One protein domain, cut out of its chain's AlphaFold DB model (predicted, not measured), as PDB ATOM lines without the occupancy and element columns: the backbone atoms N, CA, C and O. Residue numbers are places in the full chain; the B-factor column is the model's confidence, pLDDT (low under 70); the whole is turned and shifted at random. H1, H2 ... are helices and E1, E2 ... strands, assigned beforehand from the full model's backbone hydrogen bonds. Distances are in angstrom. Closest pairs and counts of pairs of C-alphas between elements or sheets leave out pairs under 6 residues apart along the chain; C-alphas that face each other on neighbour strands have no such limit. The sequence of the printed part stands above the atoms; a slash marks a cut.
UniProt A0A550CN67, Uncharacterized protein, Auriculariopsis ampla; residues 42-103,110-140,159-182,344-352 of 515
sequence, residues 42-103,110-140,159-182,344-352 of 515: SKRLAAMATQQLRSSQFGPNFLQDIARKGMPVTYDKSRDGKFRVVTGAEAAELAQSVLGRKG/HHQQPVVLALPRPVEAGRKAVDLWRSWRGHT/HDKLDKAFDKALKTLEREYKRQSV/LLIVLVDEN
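AT A GLANCE: This is residues 42 to 103, 110 to 140, 159 to 182 and 344 to 352 of the 515 residues of an uncharacterized protein of Auriculariopsis ampla (UniProt A0A550CN67). What shape do the parts make? One strongly twisted sheet of five strands is the middle of three layers, with helices on both faces: H2 and the long H4 pack on one face, H3 and the short H1 on the other. H3 runs across E3 and E5, while H1 stands up from the sheet at edge strand E1. What makes up this body? The printed part has 126 residues, with four named helices and five named strands in the order H1 E1 H2 E2 H3 E3 E4 H4 E5, of mixed class; the sheet, E1 E4 E3 E5 E2, is mixed. How large is it? It is compact and rounded, with a radius of gyration of the C-alphas of 14.3 A and spans of 41 by 37 by 27 A.

IN THESE COORDINATES: Where are the strands? E3, residues 115 to 122, is 22.6 A long and E4, residues 128 to 135, is 22.4 A. E1 is residues 53 to 56, E2 residues 83 to 86, and E5, residues 344 to 348, ends at C-alpha 348 (14.913, 38.995, -47.571). Where are the helices? H4, residues 159 to 182, is 34.6 A long, and H3, residues 88 to 99, is 16.3 A. H2, residues 60 to 69, is 14.2 A, and H1, residues 42 to 52, is 15.1 A from C-alpha 42 (3.473, 48.182, -40.405).

HOW THE PARTS SIT: How do the strands pair? E3 and E4 form an antiparallel hairpin, with N 119 and O 131 at 2.8 A, and E1 is antiparallel to E4, with N 54 and O 132 at 2.9 A. E5 is parallel to E3, with N 116 and O 345 at 2.8 A, and to E2, with N 84 and O 344 at 2.9 A. Where are the helices on the sheet? H3 has a height of 9.0 A over the sheet, and its closest C-alphas to E5 are those of Ala 91 and Val 347, 5.3 A apart. H4, on the opposite face at a height of 6.5 A, runs slantwise to the strands, at 48 degrees to E3 on the local plane. H2 is close to H4 but not clearly touching, the closest C-alphas being those of Phe 62 and Tyr 177, 7.2 A apart. Are the helix backbones complete? Each O i to N i+4 pair is within hydrogen-bond range in H2, H3 and H4, and 4 of 7 are in H1.

THE WHOLE: Where is the printed part cut? Residues 104 to 109, 141 to 158 and 183 to 343 are not printed, with C-alpha gaps of 11.1 A, 10.5 A and 26.7 A. Which link is long? Of the links printed whole, H2 to E2 is long, with 13 residues. Where is confidence low? The mean pLDDT of the printed part is 80.1; residues under 70 are 42 to 52, 75 to 81, 101 to 103, 110 to 112, 137 to 140 and 352.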
ATOM      1  N   SER A  42       2.793  47.166 -39.598       58.25
ATOM      2  CA  SER A  42       3.473  48.182 -40.405       58.25
ATOM      3  C   SER A  42       3.858  49.418 -39.581       58.25
ATOM      4  O   SER A  42       5.031  49.771 -39.528       58.25
ATOM      5  N   LYS A  43       2.922  50.024 -38.834       62.00
ATOM      6  CA  LYS A  43       3.208  51.199 -37.988       62.00
ATOM      7  C   LYS A  43       4.177  50.883 -36.843       62.00
ATOM      8  O   LYS A  43       4.990  51.722 -36.472       62.00
ATOM      9  N   ARG A  44       4.124  49.664 -36.299       62.66
ATOM     10  CA  ARG A  44       5.077  49.173 -35.291       62.66
ATOM     11  C   ARG A  44       6.473  48.980 -35.859       62.66
ATOM     12  O   ARG A  44       7.428  49.374 -35.208       62.66
ATOM     13  N   LEU A  45       6.588  48.408 -37.052       59.66
ATOM     14  CA  LEU A  45       7.872  48.276 -37.729       59.66
ATOM     15  C   LEU A  45       8.412  49.632 -38.147       59.66
ATOM     16  O   LEU A  45       9.585  49.867 -37.928       59.66
ATOM     17  N   ALA A  46       7.572  50.549 -38.625       62.94
ATOM     18  CA  ALA A  46       7.975  51.924 -38.895       62.94
ATOM     19  C   ALA A  46       8.503  52.617 -37.626       62.94
ATOM     20  O   ALA A  46       9.547  53.257 -37.672       62.94
ATOM     21  N   ALA A  47       7.842  52.427 -36.477       62.16
ATOM     22  CA  ALA A  47       8.301  52.959 -35.193       62.16
ATOM     23  C   ALA A  47       9.570  52.265 -34.660       62.16
ATOM     24  O   ALA A  47      10.399  52.910 -34.032       62.16
ATOM     25  N   MET A  48       9.746  50.961 -34.902       56.88
ATOM     26  CA  MET A  48      10.968  50.225 -34.539       56.88
ATOM     27  C   MET A  48      12.119  50.463 -35.526       56.88
ATOM     28  O   MET A  48      13.282  50.270 -35.177       56.88
ATOM     29  N   ALA A  49      11.808  50.868 -36.755       57.12
ATOM     30  CA  ALA A  49      12.773  51.126 -37.808       57.12
ATOM     31  C   ALA A  49      13.560  52.413 -37.543       57.12
ATOM     32  O   ALA A  49      14.742  52.466 -37.861       57.12
ATOM     33  N   THR A  50      12.979  53.426 -36.895       59.94
ATOM     34  CA  THR A  50      13.664  54.718 -36.708       59.94
ATOM     35  C   THR A  50      14.969  54.633 -35.908       59.94
ATOM     36  O   THR A  50      15.837  55.470 -36.116       59.94
ATOM     37  N   GLN A  51      15.157  53.623 -35.049       58.47
ATOM     38  CA  GLN A  51      16.371  53.486 -34.226       58.47
ATOM     39  C   GLN A  51      17.357  52.401 -34.700       58.47
ATOM     40  O   GLN A  51      18.493  52.361 -34.233       58.47
ATOM     41  N   GLN A  52      16.951  51.481 -35.583       69.69
ATOM     42  CA  GLN A  52      17.753  50.284 -35.902       69.69
ATOM     43  C   GLN A  52      17.802  49.923 -37.390       69.69
ATOM     44  O   GLN A  52      18.352  48.879 -37.745       69.69
ATOM     45  N   LEU A  53      17.241  50.764 -38.258       78.00
ATOM     46  CA  LEU A  53      17.280  50.559 -39.697       78.00
ATOM     47  C   LEU A  53      18.596  51.087 -40.265       78.00
ATOM     48  O   LEU A  53      18.907  52.272 -40.146       78.00
ATOM     49  N   ARG A  54      19.363  50.215 -40.918       81.25
ATOM     50  CA  ARG A  54      20.486  50.638 -41.754       81.25
ATOM     51  C   ARG A  54      20.073  50.520 -43.207       81.25
ATOM     52  O   ARG A  54      19.787  49.423 -43.682       81.25
ATOM     53  N   SER A  55      20.042  51.648 -43.910       83.44
ATOM     54  CA  SER A  55      19.792  51.623 -45.347       83.44
ATOM     55  C   SER A  55      21.013  51.047 -46.052       83.44
ATOM     56  O   SER A  55      22.136  51.512 -45.839       83.44
ATOM     57  N   SER A  56      20.809  50.002 -46.848       85.19
ATOM     58  CA  SER A  56      21.870  49.414 -47.654       85.19
ATOM     59  C   SER A  56      21.771  49.906 -49.094       85.19
ATOM     60  O   SER A  56      20.686  50.124 -49.631       85.19
ATOM     61  N   GLN A  57      22.924  50.049 -49.745       86.12
ATOM     62  CA  GLN A  57      22.989  50.400 -51.167       86.12
ATOM     63  C   GLN A  57      22.677  49.205 -52.082       86.12
ATOM     64  O   GLN A  57      22.709  49.336 -53.306       86.12
ATOM     65  N   PHE A  58      22.416  48.030 -51.504       87.88
ATOM     66  CA  PHE A  58      22.208  46.800 -52.248       87.88
ATOM     67  C   PHE A  58      20.812  46.787 -52.863       87.88
ATOM     68  O   PHE A  58      19.816  47.089 -52.203       87.88
ATOM     69  N   GLY A  59      20.737  46.390 -54.131       88.62
ATOM     70  CA  GLY A  59      19.457  46.088 -54.759       88.62
ATOM     71  C   GLY A  59      18.873  44.772 -54.227       88.62
ATOM     72  O   GLY A  59      19.629  43.857 -53.895       88.62
ATOM     73  N   PRO A  60      17.540  44.602 -54.204       89.12
ATOM     74  CA  PRO A  60      16.916  43.343 -53.796       89.12
ATOM     75  C   PRO A  60      17.331  42.175 -54.699       89.12
ATOM     76  O   PRO A  60      17.528  41.068 -54.208       89.12
ATOM     77  N   ASN A  61      17.552  42.429 -55.992       92.38
ATOM     78  CA  ASN A  61      17.998  41.417 -56.954       92.38
ATOM     79  C   ASN A  61      19.358  40.818 -56.570       92.38
ATOM     80  O   ASN A  61      19.571  39.626 -56.740       92.38
ATOM     81  N   PHE A  62      20.257  41.623 -55.998       93.44
ATOM     82  CA  PHE A  62      21.564  41.153 -55.541       93.44
ATOM     83  C   PHE A  62      21.432  40.158 -54.381       93.44
ATOM     84  O   PHE A  62      22.038  39.090 -54.404       93.44
ATOM     85  N   LEU A  63      20.591  40.470 -53.390       92.06
ATOM     86  CA  LEU A  63      20.339  39.559 -52.272       92.06
ATOM     87  C   LEU A  63      19.577  38.302 -52.714       92.06
ATOM     88  O   LEU A  63      19.853  37.219 -52.203       92.06
ATOM     89  N   GLN A  64      18.666  38.420 -53.686       92.12
ATOM     90  CA  GLN A  64      18.015  37.259 -54.303       92.12
ATOM     91  C   GLN A  64      19.018  36.351 -55.008       92.12
ATOM     92  O   GLN A  64      18.957  35.133 -54.854       92.12
ATOM     93  N   ASP A  65      19.963  36.935 -55.737       92.94
ATOM     94  CA  ASP A  65      21.016  36.193 -56.414       92.94
ATOM     95  C   ASP A  65      21.914  35.452 -55.426       92.94
ATOM     96  O   ASP A  65      22.200  34.277 -55.647       92.94
ATOM     97  N   ILE A  66      22.288  36.085 -54.309       92.06
ATOM     98  CA  ILE A  66      23.053  35.426 -53.238       92.06
ATOM     99  C   ILE A  66      22.242  34.301 -52.595       92.06
ATOM    100  O   ILE A  66      22.780  33.225 -52.354       92.06
ATOM    101  N   ALA A  67      20.951  34.503 -52.337       91.62
ATOM    102  CA  ALA A  67      20.119  33.457 -51.748       91.62
ATOM    103  C   ALA A  67      19.950  32.243 -52.678       91.62
ATOM    104  O   ALA A  67      19.871  31.115 -52.204       91.62
ATOM    105  N   ARG A  68      19.903  32.465 -54.000       91.50
ATOM    106  CA  ARG A  68      19.772  31.400 -55.009       91.50
ATOM    107  C   ARG A  68      21.086  30.677 -55.280       91.50
ATOM    108  O   ARG A  68      21.098  29.457 -55.382       91.50
ATOM    109  N   LYS A  69      22.170  31.433 -55.463       91.00
ATOM    110  CA  LYS A  69      23.488  30.906 -55.854       91.00
ATOM    111  C   LYS A  69      24.327  30.480 -54.646       91.00
ATOM    112  O   LYS A  69      25.333  29.802 -54.820       91.00
ATOM    113  N   GLY A  70      23.910  30.865 -53.441       87.25
ATOM    114  CA  GLY A  70      24.736  30.804 -52.246       87.25
ATOM    115  C   GLY A  70      25.794  31.910 -52.230       87.25
ATOM    116  O   GLY A  70      26.029  32.608 -53.221       87.25
ATOM    117  N   MET A  71      26.454  32.064 -51.082       82.75
ATOM    118  CA  MET A  71      27.662  32.881 -51.015       82.75
ATOM    119  C   MET A  71      28.775  32.198 -51.823       82.75
ATOM    120  O   MET A  71      28.985  30.993 -51.665       82.75
ATOM    121  N   PRO A  72      29.503  32.927 -52.685       79.81
ATOM    122  CA  PRO A  72      30.577  32.327 -53.461       79.81
ATOM    123  C   PRO A  72      31.638  31.692 -52.550       79.81
ATOM    124  O   PRO A  72      32.024  32.249 -51.524       79.81
ATOM    125  N   VAL A  73      32.144  30.522 -52.956       75.06
ATOM    126  CA  VAL A  73      33.066  29.657 -52.181       75.06
ATOM    127  C   VAL A  73      34.348  30.378 -51.735       75.06
ATOM    128  O   VAL A  73      35.002  29.988 -50.770       75.06
ATOM    129  N   THR A  74      34.712  31.474 -52.404       71.75
ATOM    130  CA  THR A  74      35.840  32.331 -52.012       71.75
ATOM    131  C   THR A  74      35.687  32.921 -50.608       71.75
ATOM    132  O   THR A  74      36.697  33.258 -49.993       71.75
ATOM    133  N   TYR A  75      34.463  32.998 -50.080       67.50
ATOM    134  CA  TYR A  75      34.158  33.557 -48.763       67.50
ATOM    135  C   TYR A  75      34.112  32.527 -47.644       67.50
ATOM    136  O   TYR A  75      34.415  32.881 -46.511       67.50
ATOM    137  N   ASP A  76      33.847  31.259 -47.956       63.50
ATOM    138  CA  ASP A  76      33.824  30.179 -46.959       63.50
ATOM    139  C   ASP A  76      35.205  29.976 -46.297       63.50
ATOM    140  O   ASP A  76      35.337  29.544 -45.155       63.50
ATOM    141  N   LYS A  77      36.275  30.391 -46.992       65.88
ATOM    142  CA  LYS A  77      37.651  30.374 -46.468       65.88
ATOM    143  C   LYS A  77      37.930  31.489 -45.459       65.88
ATOM    144  O   LYS A  77      38.833  31.354 -44.631       65.88
ATOM    145  N   SER A  78      37.190  32.593 -45.530       62.25
ATOM    146  CA  SER A  78      37.305  33.682 -44.569       62.25
ATOM    147  C   SER A  78      36.489  33.293 -43.345       62.25
ATOM    148  O   SER A  78      35.274  33.442 -43.338       62.25
ATOM    149  N   ARG A  79      37.149  32.813 -42.285       60.53
ATOM    150  CA  ARG A  79      36.518  32.487 -40.984       60.53
ATOM    151  C   ARG A  79      35.724  33.652 -40.360       60.53
ATOM    152  O   ARG A  79      35.061  33.478 -39.342       60.53
ATOM    153  N   ASP A  80      35.805  34.840 -40.951       61.53
ATOM    154  CA  ASP A  80      35.079  36.040 -40.572       61.53
ATOM    155  C   ASP A  80      33.597  35.984 -40.965       61.53
ATOM    156  O   ASP A  80      33.178  36.583 -41.952       61.53
ATOM    157  N   GLY A  81      32.804  35.319 -40.123       65.88
ATOM    158  CA  GLY A  81      31.347  35.445 -40.086       65.88
ATOM    159  C   GLY A  81      30.638  34.661 -41.185       65.88
ATOM    160  O   GLY A  81      30.474  35.135 -42.307       65.88
ATOM    161  N   LYS A  82      30.145  33.472 -40.834       82.00
ATOM    162  CA  LYS A  82      29.191  32.757 -41.682       82.00
ATOM    163  C   LYS A  82      27.879  33.534 -41.655       82.00
ATOM    164  O   LYS A  82      27.391  33.889 -40.587       82.00
ATOM    165  N   PHE A  83      27.323  33.835 -42.817       89.25
ATOM    166  CA  PHE A  83      25.969  34.358 -42.909       89.25
ATOM    167  C   PHE A  83      25.249  33.681 -44.063       89.25
ATOM    168  O   PHE A  83      25.859  33.349 -45.083       89.25
ATOM    169  N   ARG A  84      23.940  33.502 -43.908       91.44
ATOM    170  CA  ARG A  84      23.078  32.891 -44.918       91.44
ATOM    171  C   ARG A  84      21.984  33.866 -45.301       91.44
ATOM    172  O   ARG A  84      21.314  34.426 -44.438       91.44
ATOM    173  N   VAL A  85      21.801  34.059 -46.604       91.56
ATOM    174  CA  VAL A  85      20.695  34.858 -47.134       91.56
ATOM    175  C   VAL A  85      19.553  33.918 -47.503       91.56
ATOM    176  O   VAL A  85      19.748  32.975 -48.267       91.56
ATOM    177  N   VAL A  86      18.367  34.170 -46.960       91.38
ATOM    178  CA  VAL A  86      17.152  33.386 -47.207       91.38
ATOM    179  C   VAL A  86      16.123  34.250 -47.926       91.38
ATOM    180  O   VAL A  86      15.960  35.428 -47.610       91.38
ATOM    181  N   THR A  87      15.419  33.663 -48.896       93.38
ATOM    182  CA  THR A  87      14.376  34.326 -49.699       93.38
ATOM    183  C   THR A  87      13.129  33.446 -49.828       93.38
ATOM    184  O   THR A  87      13.144  32.268 -49.478       93.38
ATOM    185  N   GLY A  88      12.028  34.012 -50.337       90.88
ATOM    186  CA  GLY A  88      10.826  33.254 -50.696       90.88
ATOM    187  C   GLY A  88      10.001  32.778 -49.495       90.88
ATOM    188  O   GLY A  88       9.808  33.515 -48.529       90.88
ATOM    189  N   ALA A  89       9.472  31.551 -49.574       89.25
ATOM    190  CA  ALA A  89       8.588  30.985 -48.550       89.25
ATOM    191  C   ALA A  89       9.294  30.811 -47.193       89.25
ATOM    192  O   ALA A  89       8.729  31.176 -46.166       89.25
ATOM    193  N   GLU A  90      10.552  30.355 -47.199       89.06
ATOM    194  CA  GLU A  90      11.366  30.202 -45.983       89.06
ATOM    195  C   GLU A  90      11.568  31.558 -45.288       89.06
ATOM    196  O   GLU A  90      11.391  31.686 -44.077       89.06
ATOM    197  N   ALA A  91      11.840  32.614 -46.064       90.06
ATOM    198  CA  ALA A  91      11.968  33.963 -45.526       90.06
ATOM    199  C   ALA A  91      10.653  34.481 -44.926       90.06
ATOM    200  O   ALA A  91      10.662  35.139 -43.885       90.06
ATOM    201  N   ALA A  92       9.516  34.169 -45.555       86.75
ATOM    202  CA  ALA A  92       8.203  34.547 -45.047       86.75
ATOM    203  C   ALA A  92       7.872  33.846 -43.718       86.75
ATOM    204  O   ALA A  92       7.333  34.486 -42.813       86.75
ATOM    205  N   GLU A  93       8.215  32.564 -43.570       86.38
ATOM    206  CA  GLU A  93       8.047  31.814 -42.318       86.38
ATOM    207  C   GLU A  93       8.935  32.371 -41.198       86.38
ATOM    208  O   GLU A  93       8.453  32.626 -40.089       86.38
ATOM    209  N   LEU A  94      10.206  32.651 -41.503       85.88
ATOM    210  CA  LEU A  94      11.155  33.258 -40.566       85.88
ATOM    211  C   LEU A  94      10.710  34.651 -40.125       85.88
ATOM    212  O   LEU A  94      10.673  34.944 -38.930       85.88
ATOM    213  N   ALA A  95      10.308  35.502 -41.070       86.25
ATOM    214  CA  ALA A  95       9.808  36.836 -40.767       86.25
ATOM    215  C   ALA A  95       8.549  36.774 -39.890       86.25
ATOM    216  O   ALA A  95       8.433  37.532 -38.928       86.25
ATOM    217  N   GLN A  96       7.625  35.843 -40.155       84.31
ATOM    218  CA  GLN A  96       6.452  35.633 -39.300       84.31
ATOM    219  C   GLN A  96       6.828  35.146 -37.899       84.31
ATOM    220  O   GLN A  96       6.209  35.584 -36.931       84.31
ATOM    221  N   SER A  97       7.837  34.283 -37.780       82.44
ATOM    222  CA  SER A  97       8.356  33.800 -36.497       82.44
ATOM    223  C   SER A  97       8.966  34.937 -35.667       82.44
ATOM    224  O   SER A  97       8.649  35.088 -34.486       82.44
ATOM    225  N   VAL A  98       9.767  35.799 -36.304       80.94
ATOM    226  CA  VAL A  98      10.441  36.940 -35.659       80.94
ATOM    227  C   VAL A  98       9.456  38.058 -35.294       80.94
ATOM    228  O   VAL A  98       9.518  38.619 -34.199       80.94
ATOM    229  N   LEU A  99       8.515  38.387 -36.183       80.00
ATOM    230  CA  LEU A  99       7.576  39.503 -36.005       80.00
ATOM    231  C   LEU A  99       6.301  39.109 -35.238       80.00
ATOM    232  O   LEU A  99       5.595  39.967 -34.698       80.00
ATOM    233  N   GLY A 100       5.961  37.819 -35.215       71.44
ATOM    234  CA  GLY A 100       4.633  37.315 -34.882       71.44
ATOM    235  C   GLY A 100       4.600  36.358 -33.692       71.44
ATOM    236  O   GLY A 100       4.916  35.181 -33.784       71.44
ATOM    237  N   ARG A 101       4.020  36.850 -32.591       55.94
ATOM    238  CA  ARG A 101       3.662  36.191 -31.312       55.94
ATOM    239  C   ARG A 101       2.848  34.876 -31.365       55.94
ATOM    240  O   ARG A 101       2.387  34.425 -30.316       55.94
ATOM    241  N   LYS A 102       2.628  34.249 -32.520       52.53
ATOM    242  CA  LYS A 102       1.963  32.940 -32.621       52.53
ATOM    243  C   LYS A 102       2.990  31.865 -32.935       52.53
ATOM    244  O   LYS A 102       2.957  31.241 -33.988       52.53
ATOM    245  N   GLY A 103       3.854  31.601 -31.962       50.44
ATOM    246  CA  GLY A 103       4.440  30.274 -31.868       50.44
ATOM    247  C   GLY A 103       3.297  29.281 -31.677       50.44
ATOM    248  O   GLY A 103       2.785  29.134 -30.569       50.44
ATOM    249  N   HIS A 110      13.857  26.369 -33.156       53.56
ATOM    250  CA  HIS A 110      14.550  26.408 -34.449       53.56
ATOM    251  C   HIS A 110      15.344  27.678 -34.767       53.56
ATOM    252  O   HIS A 110      16.107  27.661 -35.728       53.56
ATOM    253  N   HIS A 111      15.255  28.751 -33.977       57.00
ATOM    254  CA  HIS A 111      15.989  29.987 -34.287       57.00
ATOM    255  C   HIS A 111      16.800  30.471 -33.091       57.00
ATOM    256  O   HIS A 111      16.454  31.441 -32.426       57.00
ATOM    257  N   GLN A 112      17.895  29.760 -32.816       67.25
ATOM    258  CA  GLN A 112      18.975  30.285 -31.977       67.25
ATOM    259  C   GLN A 112      19.896  31.239 -32.756       67.25
ATOM    260  O   GLN A 112      20.755  31.877 -32.164       67.25
ATOM    261  N   GLN A 113      19.724  31.357 -34.073       80.88
ATOM    262  CA  GLN A 113      20.584  32.197 -34.891       80.88
ATOM    263  C   GLN A 113      20.160  33.677 -34.849       80.88
ATOM    264  O   GLN A 113      18.960  33.973 -34.848       80.88
ATOM    265  N   PRO A 114      21.125  34.613 -34.839       85.12
ATOM    266  CA  PRO A 114      20.871  36.037 -35.023       85.12
ATOM    267  C   PRO A 114      20.188  36.312 -36.374       85.12
ATOM    268  O   PRO A 114      20.749  35.999 -37.421       85.12
ATOM    269  N   VAL A 115      18.993  36.920 -36.360       88.31
ATOM    270  CA  VAL A 115      18.223  37.228 -37.581       88.31
ATOM    271  C   VAL A 115      18.252  38.724 -37.904       88.31
ATOM    272  O   VAL A 115      17.979  39.574 -37.053       88.31
ATOM    273  N   VAL A 116      18.528  39.032 -39.171       90.06
ATOM    274  CA  VAL A 116      18.433  40.362 -39.777       90.06
ATOM    275  C   VAL A 116      17.368  40.322 -40.866       90.06
ATOM    276  O   VAL A 116      17.464  39.536 -41.803       90.06
ATOM    277  N   LEU A 117      16.352  41.175 -40.768       89.50
ATOM    278  CA  LEU A 117      15.332  41.311 -41.804       89.50
ATOM    279  C   LEU A 117      15.796  42.322 -42.856       89.50
ATOM    280  O   LEU A 117      16.109  43.465 -42.537       89.50
ATOM    281  N   ALA A 118      15.813  41.905 -44.112       91.50
ATOM    282  CA  ALA A 118      16.076  42.732 -45.278       91.50
ATOM    283  C   ALA A 118      14.738  43.122 -45.918       91.50
ATOM    284  O   ALA A 118      14.037  42.280 -46.482       91.50
ATOM    285  N   LEU A 119      14.376  44.398 -45.799       88.75
ATOM    286  CA  LEU A 119      13.122  44.965 -46.282       88.75
ATOM    287  C   LEU A 119      13.390  45.767 -47.565       88.75
ATOM    288  O   LEU A 119      14.083  46.783 -47.506       88.75
ATOM    289  N   PRO A 120      12.882  45.350 -48.732       86.25
ATOM    290  CA  PRO A 120      12.982  46.148 -49.942       86.25
ATOM    291  C   PRO A 120      12.231  47.470 -49.760       86.25
ATOM    292  O   PRO A 120      11.118  47.512 -49.232       86.25
ATOM    293  N   ARG A 121      12.863  48.556 -50.199       85.00
ATOM    294  CA  ARG A 121      12.305  49.901 -50.219       85.00
ATOM    295  C   ARG A 121      12.302  50.427 -51.656       85.00
ATOM    296  O   ARG A 121      13.354  50.424 -52.310       85.00
ATOM    297  N   PRO A 122      11.160  50.930 -52.155       78.00
ATOM    298  CA  PRO A 122      11.143  51.665 -53.408       78.00
ATOM    299  C   PRO A 122      11.917  52.980 -53.235       78.00
ATOM    300  O   PRO A 122      11.630  53.761 -52.326       78.00
ATOM    301  N   VAL A 123      12.914  53.224 -54.090       80.38
ATOM    302  CA  VAL A 123      13.599  54.522 -54.193       80.38
ATOM    303  C   VAL A 123      13.009  55.272 -55.384       80.38
ATOM    304  O   VAL A 123      12.732  54.673 -56.424       80.38
ATOM    305  N   GLU A 124      12.848  56.590 -55.252       71.00
ATOM    306  CA  GLU A 124      12.138  57.475 -56.197       71.00
ATOM    307  C   GLU A 124      12.709  57.524 -57.634       71.00
ATOM    308  O   GLU A 124      12.149  58.183 -58.499       71.00
ATOM    309  N   ALA A 125      13.769  56.779 -57.950       76.00
ATOM    310  CA  ALA A 125      14.405  56.742 -59.270       76.00
ATOM    311  C   ALA A 125      14.275  55.380 -59.983       76.00
ATOM    312  O   ALA A 125      15.153  54.997 -60.757       76.00
ATOM    313  N   GLY A 126      13.253  54.581 -59.652       76.75
ATOM    314  CA  GLY A 126      13.080  53.221 -60.192       76.75
ATOM    315  C   GLY A 126      14.130  52.213 -59.704       76.75
ATOM    316  O   GLY A 126      14.103  51.041 -60.074       76.75
ATOM    317  N   ARG A 127      15.050  52.650 -58.838       75.44
ATOM    318  CA  ARG A 127      15.981  51.779 -58.127       75.44
ATOM    319  C   ARG A 127      15.269  51.228 -56.898       75.44
ATOM    320  O   ARG A 127      14.560  51.948 -56.203       75.44
ATOM    321  N   LYS A 128      15.458  49.946 -56.617       82.06
ATOM    322  CA  LYS A 128      15.022  49.352 -55.353       82.06
ATOM    323  C   LYS A 128      16.236  49.274 -54.435       82.06
ATOM    324  O   LYS A 128      17.272  48.771 -54.864       82.06
ATOM    325  N   ALA A 129      16.115  49.788 -53.218       85.12
ATOM    326  CA  ALA A 129      17.109  49.623 -52.161       85.12
ATOM    327  C   ALA A 129      16.599  48.600 -51.146       85.12
ATOM    328  O   ALA A 129      15.434  48.205 -51.191       85.12
ATOM    329  N   VAL A 130      17.463  48.158 -50.239       87.69
ATOM    330  CA  VAL A 130      17.078  47.261 -49.150       87.69
ATOM    331  C   VAL A 130      17.468  47.901 -47.833       87.69
ATOM    332  O   VAL A 130      18.634  48.221 -47.606       87.69
ATOM    333  N   ASP A 131      16.496  48.052 -46.950       86.94
ATOM    334  CA  ASP A 131      16.715  48.487 -45.587       86.94
ATOM    335  C   ASP A 131      16.890  47.257 -44.686       86.94
ATOM    336  O   ASP A 131      16.085  46.325 -44.695       86.94
ATOM    337  N   LEU A 132      17.979  47.231 -43.920       86.69
ATOM    338  CA  LEU A 132      18.330  46.120 -43.043       86.69
ATOM    339  C   LEU A 132      17.922  46.458 -41.615       86.69
ATOM    340  O   LEU A 132      18.384  47.440 -41.030       86.69
ATOM    341  N   TRP A 133      17.053  45.626 -41.056       81.69
ATOM    342  CA  TRP A 133      16.565  45.728 -39.693       81.69
ATOM    343  C   TRP A 133      17.104  44.575 -38.851       81.69
ATOM    344  O   TRP A 133      16.902  43.401 -39.160       81.69
ATOM    345  N   ARG A 134      17.789  44.920 -37.763       81.88
ATOM    346  CA  ARG A 134      18.360  43.953 -36.824       81.88
ATOM    347  C   ARG A 134      17.361  43.622 -35.720       81.88
ATOM    348  O   ARG A 134      16.877  44.517 -35.035       81.88
ATOM    349  N   SER A 135      17.099  42.336 -35.497       70.25
ATOM    350  CA  SER A 135      16.370  41.876 -34.314       70.25
ATOM    351  C   SER A 135      17.263  41.017 -33.441       70.25
ATOM    352  O   SER A 135      17.207  39.793 -33.486       70.25
ATOM    353  N   TRP A 136      18.023  41.655 -32.557       70.38
ATOM    354  CA  TRP A 136      18.656  40.939 -31.444       70.38
ATOM    355  C   TRP A 136      17.651  40.575 -30.335       70.38
ATOM    356  O   TRP A 136      18.001  39.953 -29.333       70.38
ATOM    357  N   ARG A 137      16.372  40.943 -30.512       58.50
ATOM    358  CA  ARG A 137      15.277  40.631 -29.590       58.50
ATOM    359  C   ARG A 137      14.908  39.149 -29.689       58.50
ATOM    360  O   ARG A 137      14.033  38.775 -30.459       58.50
ATOM    361  N   GLY A 138      15.553  38.319 -28.879       52.56
ATOM    362  CA  GLY A 138      15.180  36.908 -28.747       52.56
ATOM    363  C   GLY A 138      16.175  36.043 -27.982       52.56
ATOM    364  O   GLY A 138      15.796  34.970 -27.523       52.56
ATOM    365  N   HIS A 139      17.415  36.502 -27.806       49.62
ATOM    366  CA  HIS A 139      18.451  35.699 -27.151       49.62
ATOM    367  C   HIS A 139      18.529  35.856 -25.632       49.62
ATOM    368  O   HIS A 139      19.263  35.134 -24.960       49.62
ATOM    369  N   THR A 140      17.722  36.745 -25.066       47.19
ATOM    370  CA  THR A 140      17.662  36.960 -23.625       47.19
ATOM    371  C   THR A 140      16.644  35.975 -23.077       47.19
ATOM    372  O   THR A 140      15.456  36.256 -22.900       47.19
ATOM    373  N   HIS A 159      25.656  41.498 -27.502       81.69
ATOM    374  CA  HIS A 159      25.137  42.444 -28.489       81.69
ATOM    375  C   HIS A 159      26.259  43.096 -29.303       81.69
ATOM    376  O   HIS A 159      26.153  43.153 -30.528       81.69
ATOM    377  N   ASP A 160      27.367  43.465 -28.663       84.06
ATOM    378  CA  ASP A 160      28.534  44.030 -29.348       84.06
ATOM    379  C   ASP A 160      29.207  43.034 -30.301       84.06
ATOM    380  O   ASP A 160      29.674  43.407 -31.383       84.06
ATOM    381  N   LYS A 161      29.259  41.750 -29.930       85.75
ATOM    382  CA  LYS A 161      29.762  40.682 -30.811       85.75
ATOM    383  C   LYS A 161      28.870  40.507 -32.039       85.75
ATOM    384  O   LYS A 161      29.394  40.461 -33.153       85.75
ATOM    385  N   LEU A 162      27.550  40.497 -31.851       86.50
ATOM    386  CA  LEU A 162      26.577  40.404 -32.941       86.50
ATOM    387  C   LEU A 162      26.625  41.624 -33.867       86.50
ATOM    388  O   LEU A 162      26.582  41.469 -35.086       86.50
ATOM    389  N   ASP A 163      26.783  42.826 -33.314       87.12
ATOM    390  CA  ASP A 163      26.939  44.049 -34.101       87.12
ATOM    391  C   ASP A 163      28.234  44.022 -34.927       87.12
ATOM    392  O   ASP A 163      28.209  44.319 -36.124       87.12
ATOM    393  N   LYS A 164      29.351  43.558 -34.350       88.94
ATOM    394  CA  LYS A 164      30.608  43.347 -35.093       88.94
ATOM    395  C   LYS A 164      30.459  42.287 -36.185       88.94
ATOM    396  O   LYS A 164      30.999  42.465 -37.279       88.94
ATOM    397  N   ALA A 165      29.747  41.192 -35.916       88.31
ATOM    398  CA  ALA A 165      29.469  40.150 -36.905       88.31
ATOM    399  C   ALA A 165      28.603  40.686 -38.054       88.31
ATOM    400  O   ALA A 165      28.896  40.437 -39.226       88.31
ATOM    401  N   PHE A 166      27.596  41.495 -37.734       90.00
ATOM    402  CA  PHE A 166      26.749  42.158 -38.715       90.00
ATOM    403  C   PHE A 166      27.529  43.155 -39.579       90.00
ATOM    404  O   PHE A 166      27.417  43.121 -40.803       90.00
ATOM    405  N   ASP A 167      28.385  43.984 -38.980       89.81
ATOM    406  CA  ASP A 167      29.241  44.917 -39.719       89.81
ATOM    407  C   ASP A 167      30.217  44.191 -40.655       89.81
ATOM    408  O   ASP A 167      30.485  44.655 -41.769       89.81
ATOM    409  N   LYS A 168      30.738  43.032 -40.236       89.88
ATOM    410  CA  LYS A 168      31.549  42.164 -41.101       89.88
ATOM    411  C   LYS A 168      30.728  41.616 -42.269       89.88
ATOM    412  O   LYS A 168      31.176  41.725 -43.410       89.88
ATOM    413  N   ALA A 169      29.525  41.096 -42.011       89.19
ATOM    414  CA  ALA A 169      28.628  40.598 -43.055       89.19
ATOM    415  C   ALA A 169      28.272  41.702 -44.068       89.19
ATOM    416  O   ALA A 169      28.365  41.489 -45.276       89.19
ATOM    417  N   LEU A 170      27.973  42.913 -43.588       90.12
ATOM    418  CA  LEU A 170      27.716  44.088 -44.424       90.12
ATOM    419  C   LEU A 170      28.899  44.446 -45.324       90.12
ATOM    420  O   LEU A 170      28.712  44.636 -46.523       90.12
ATOM    421  N   LYS A 171      30.118  44.510 -44.775       91.31
ATOM    422  CA  LYS A 171      31.332  44.798 -45.560       91.31
ATOM    423  C   LYS A 171      31.589  43.732 -46.622       91.31
ATOM    424  O   LYS A 171      32.049  44.053 -47.720       91.31
ATOM    425  N   THR A 172      31.298  42.472 -46.307       90.06
ATOM    426  CA  THR A 172      31.408  41.357 -47.254       90.06
ATOM    427  C   THR A 172      30.389  41.491 -48.385       90.06
ATOM    428  O   THR A 172      30.777  41.431 -49.552       90.06
ATOM    429  N   LEU A 173      29.123  41.765 -48.059       90.75
ATOM    430  CA  LEU A 173      28.081  42.048 -49.049       90.75
ATOM    431  C   LEU A 173      28.434  43.259 -49.916       90.75
ATOM    432  O   LEU A 173      28.256  43.215 -51.128       90.75
ATOM    433  N   GLU A 174      28.999  44.315 -49.330       92.00
ATOM    434  CA  GLU A 174      29.400  45.514 -50.065       92.00
ATOM    435  C   GLU A 174      30.532  45.252 -51.050       92.00
ATOM    436  O   GLU A 174      30.498  45.726 -52.188       92.00
ATOM    437  N   ARG A 175      31.527  44.466 -50.638       91.19
ATOM    438  CA  ARG A 175      32.621  44.057 -51.518       91.19
ATOM    439  C   ARG A 175      32.101  43.253 -52.706       91.19
ATOM    440  O   ARG A 175      32.547  43.488 -53.828       91.19
ATOM    441  N   GLU A 176      31.155  42.348 -52.471       90.00
ATOM    442  CA  GLU A 176      30.550  41.540 -53.532       90.00
ATOM    443  C   GLU A 176      29.649  42.339 -54.450       90.00
ATOM    444  O   GLU A 176      29.738  42.201 -55.668       90.00
ATOM    445  N   TYR A 177      28.844  43.231 -53.886       91.94
ATOM    446  CA  TYR A 177      28.020  44.127 -54.672       91.94
ATOM    447  C   TYR A 177      28.885  44.983 -55.604       91.94
ATOM    448  O   TYR A 177      28.611  45.064 -56.799       91.94
ATOM    449  N   LYS A 178      29.993  45.542 -55.095       91.69
ATOM    450  CA  LYS A 178      30.958  46.292 -55.913       91.69
ATOM    451  C   LYS A 178      31.573  45.419 -57.004       91.69
ATOM    452  O   LYS A 178      31.593  45.835 -58.159       91.69
ATOM    453  N   ARG A 179      32.020  44.202 -56.674       90.06
ATOM    454  CA  ARG A 179      32.588  43.258 -57.653       90.06
ATOM    455  C   ARG A 179      31.608  42.919 -58.771       90.06
ATOM    456  O   ARG A 179      31.992  42.980 -59.934       90.06
ATOM    457  N   GLN A 180      30.356  42.620 -58.437       88.62
ATOM    458  CA  GLN A 180      29.330  42.344 -59.440       88.62
ATOM    459  C   GLN A 180      28.989  43.596 -60.246       88.62
ATOM    460  O   GLN A 180      28.906  43.517 -61.462       88.62
ATOM    461  N   SER A 181      28.878  44.765 -59.609       87.19
ATOM    462  CA  SER A 181      28.549  46.010 -60.313       87.19
ATOM    463  C   SER A 181      29.567  46.386 -61.393       87.19
ATOM    464  O   SER A 181      29.169  46.893 -62.435       87.19
ATOM    465  N   VAL A 182      30.856  46.089 -61.181       88.00
ATOM    466  CA  VAL A 182      31.914  46.319 -62.180       88.00
ATOM    467  C   VAL A 182      31.772  45.362 -63.365       88.00
ATOM    468  O   VAL A 182      32.009  45.765 -64.498       88.00
ATOM    469  N   LEU A 344      24.878  34.403 -39.054       87.88
ATOM    470  CA  LEU A 344      23.935  35.494 -39.162       87.88
ATOM    471  C   LEU A 344      22.964  35.210 -40.308       87.88
ATOM    472  O   LEU A 344      23.361  35.018 -41.456       87.88
ATOM    473  N   LEU A 345      21.673  35.178 -40.005       90.19
ATOM    474  CA  LEU A 345      20.634  34.876 -40.979       90.19
ATOM    475  C   LEU A 345      20.045  36.175 -41.526       90.19
ATOM    476  O   LEU A 345      19.385  36.917 -40.799       90.19
ATOM    477  N   ILE A 346      20.259  36.455 -42.809       90.56
ATOM    478  CA  ILE A 346      19.686  37.614 -43.502       90.56
ATOM    479  C   ILE A 346      18.439  37.159 -44.253       90.56
ATOM    480  O   ILE A 346      18.509  36.385 -45.202       90.56
ATOM    481  N   VAL A 347      17.280  37.648 -43.840       90.81
ATOM    482  CA  VAL A 347      15.975  37.232 -44.353       90.81
ATOM    483  C   VAL A 347      15.440  38.311 -45.278       90.81
ATOM    484  O   VAL A 347      14.982  39.351 -44.810       90.81
ATOM    485  N   LEU A 348      15.487  38.078 -46.591       92.31
ATOM    486  CA  LEU A 348      14.913  38.995 -47.571       92.31
ATOM    487  C   LEU A 348      13.407  38.787 -47.665       92.31
ATOM    488  O   LEU A 348      12.914  37.756 -48.125       92.31
ATOM    489  N   VAL A 349      12.685  39.815 -47.256       88.38
ATOM    490  CA  VAL A 349      11.235  39.842 -47.255       88.38
ATOM    491  C   VAL A 349      10.748  40.344 -48.610       88.38
ATOM    492  O   VAL A 349      11.006  41.484 -48.972       88.38
ATOM    493  N   ASP A 350      10.029  39.518 -49.363       84.62
ATOM    494  CA  ASP A 350       9.506  39.922 -50.671       84.62
ATOM    495  C   ASP A 350       8.200  40.734 -50.547       84.62
ATOM    496  O   ASP A 350       7.291  40.348 -49.804       84.62
ATOM    497  N   GLU A 351       8.088  41.815 -51.327       75.56
ATOM    498  CA  GLU A 351       6.895  42.675 -51.441       75.56
ATOM    499  C   GLU A 351       5.677  41.866 -51.917       75.56
ATOM    500  O   GLU A 351       4.554  42.083 -51.462       75.56
ATOM    501  N   ASN A 352       5.912  40.884 -52.796       67.00
ATOM    502  CA  ASN A 352       4.861  40.078 -53.419       67.00
ATOM    503  C   ASN A 352       4.294  38.988 -52.511       67.00
ATOM    504  O   ASN A 352       3.253  38.400 -52.823       67.00
TER     505      ASN A 352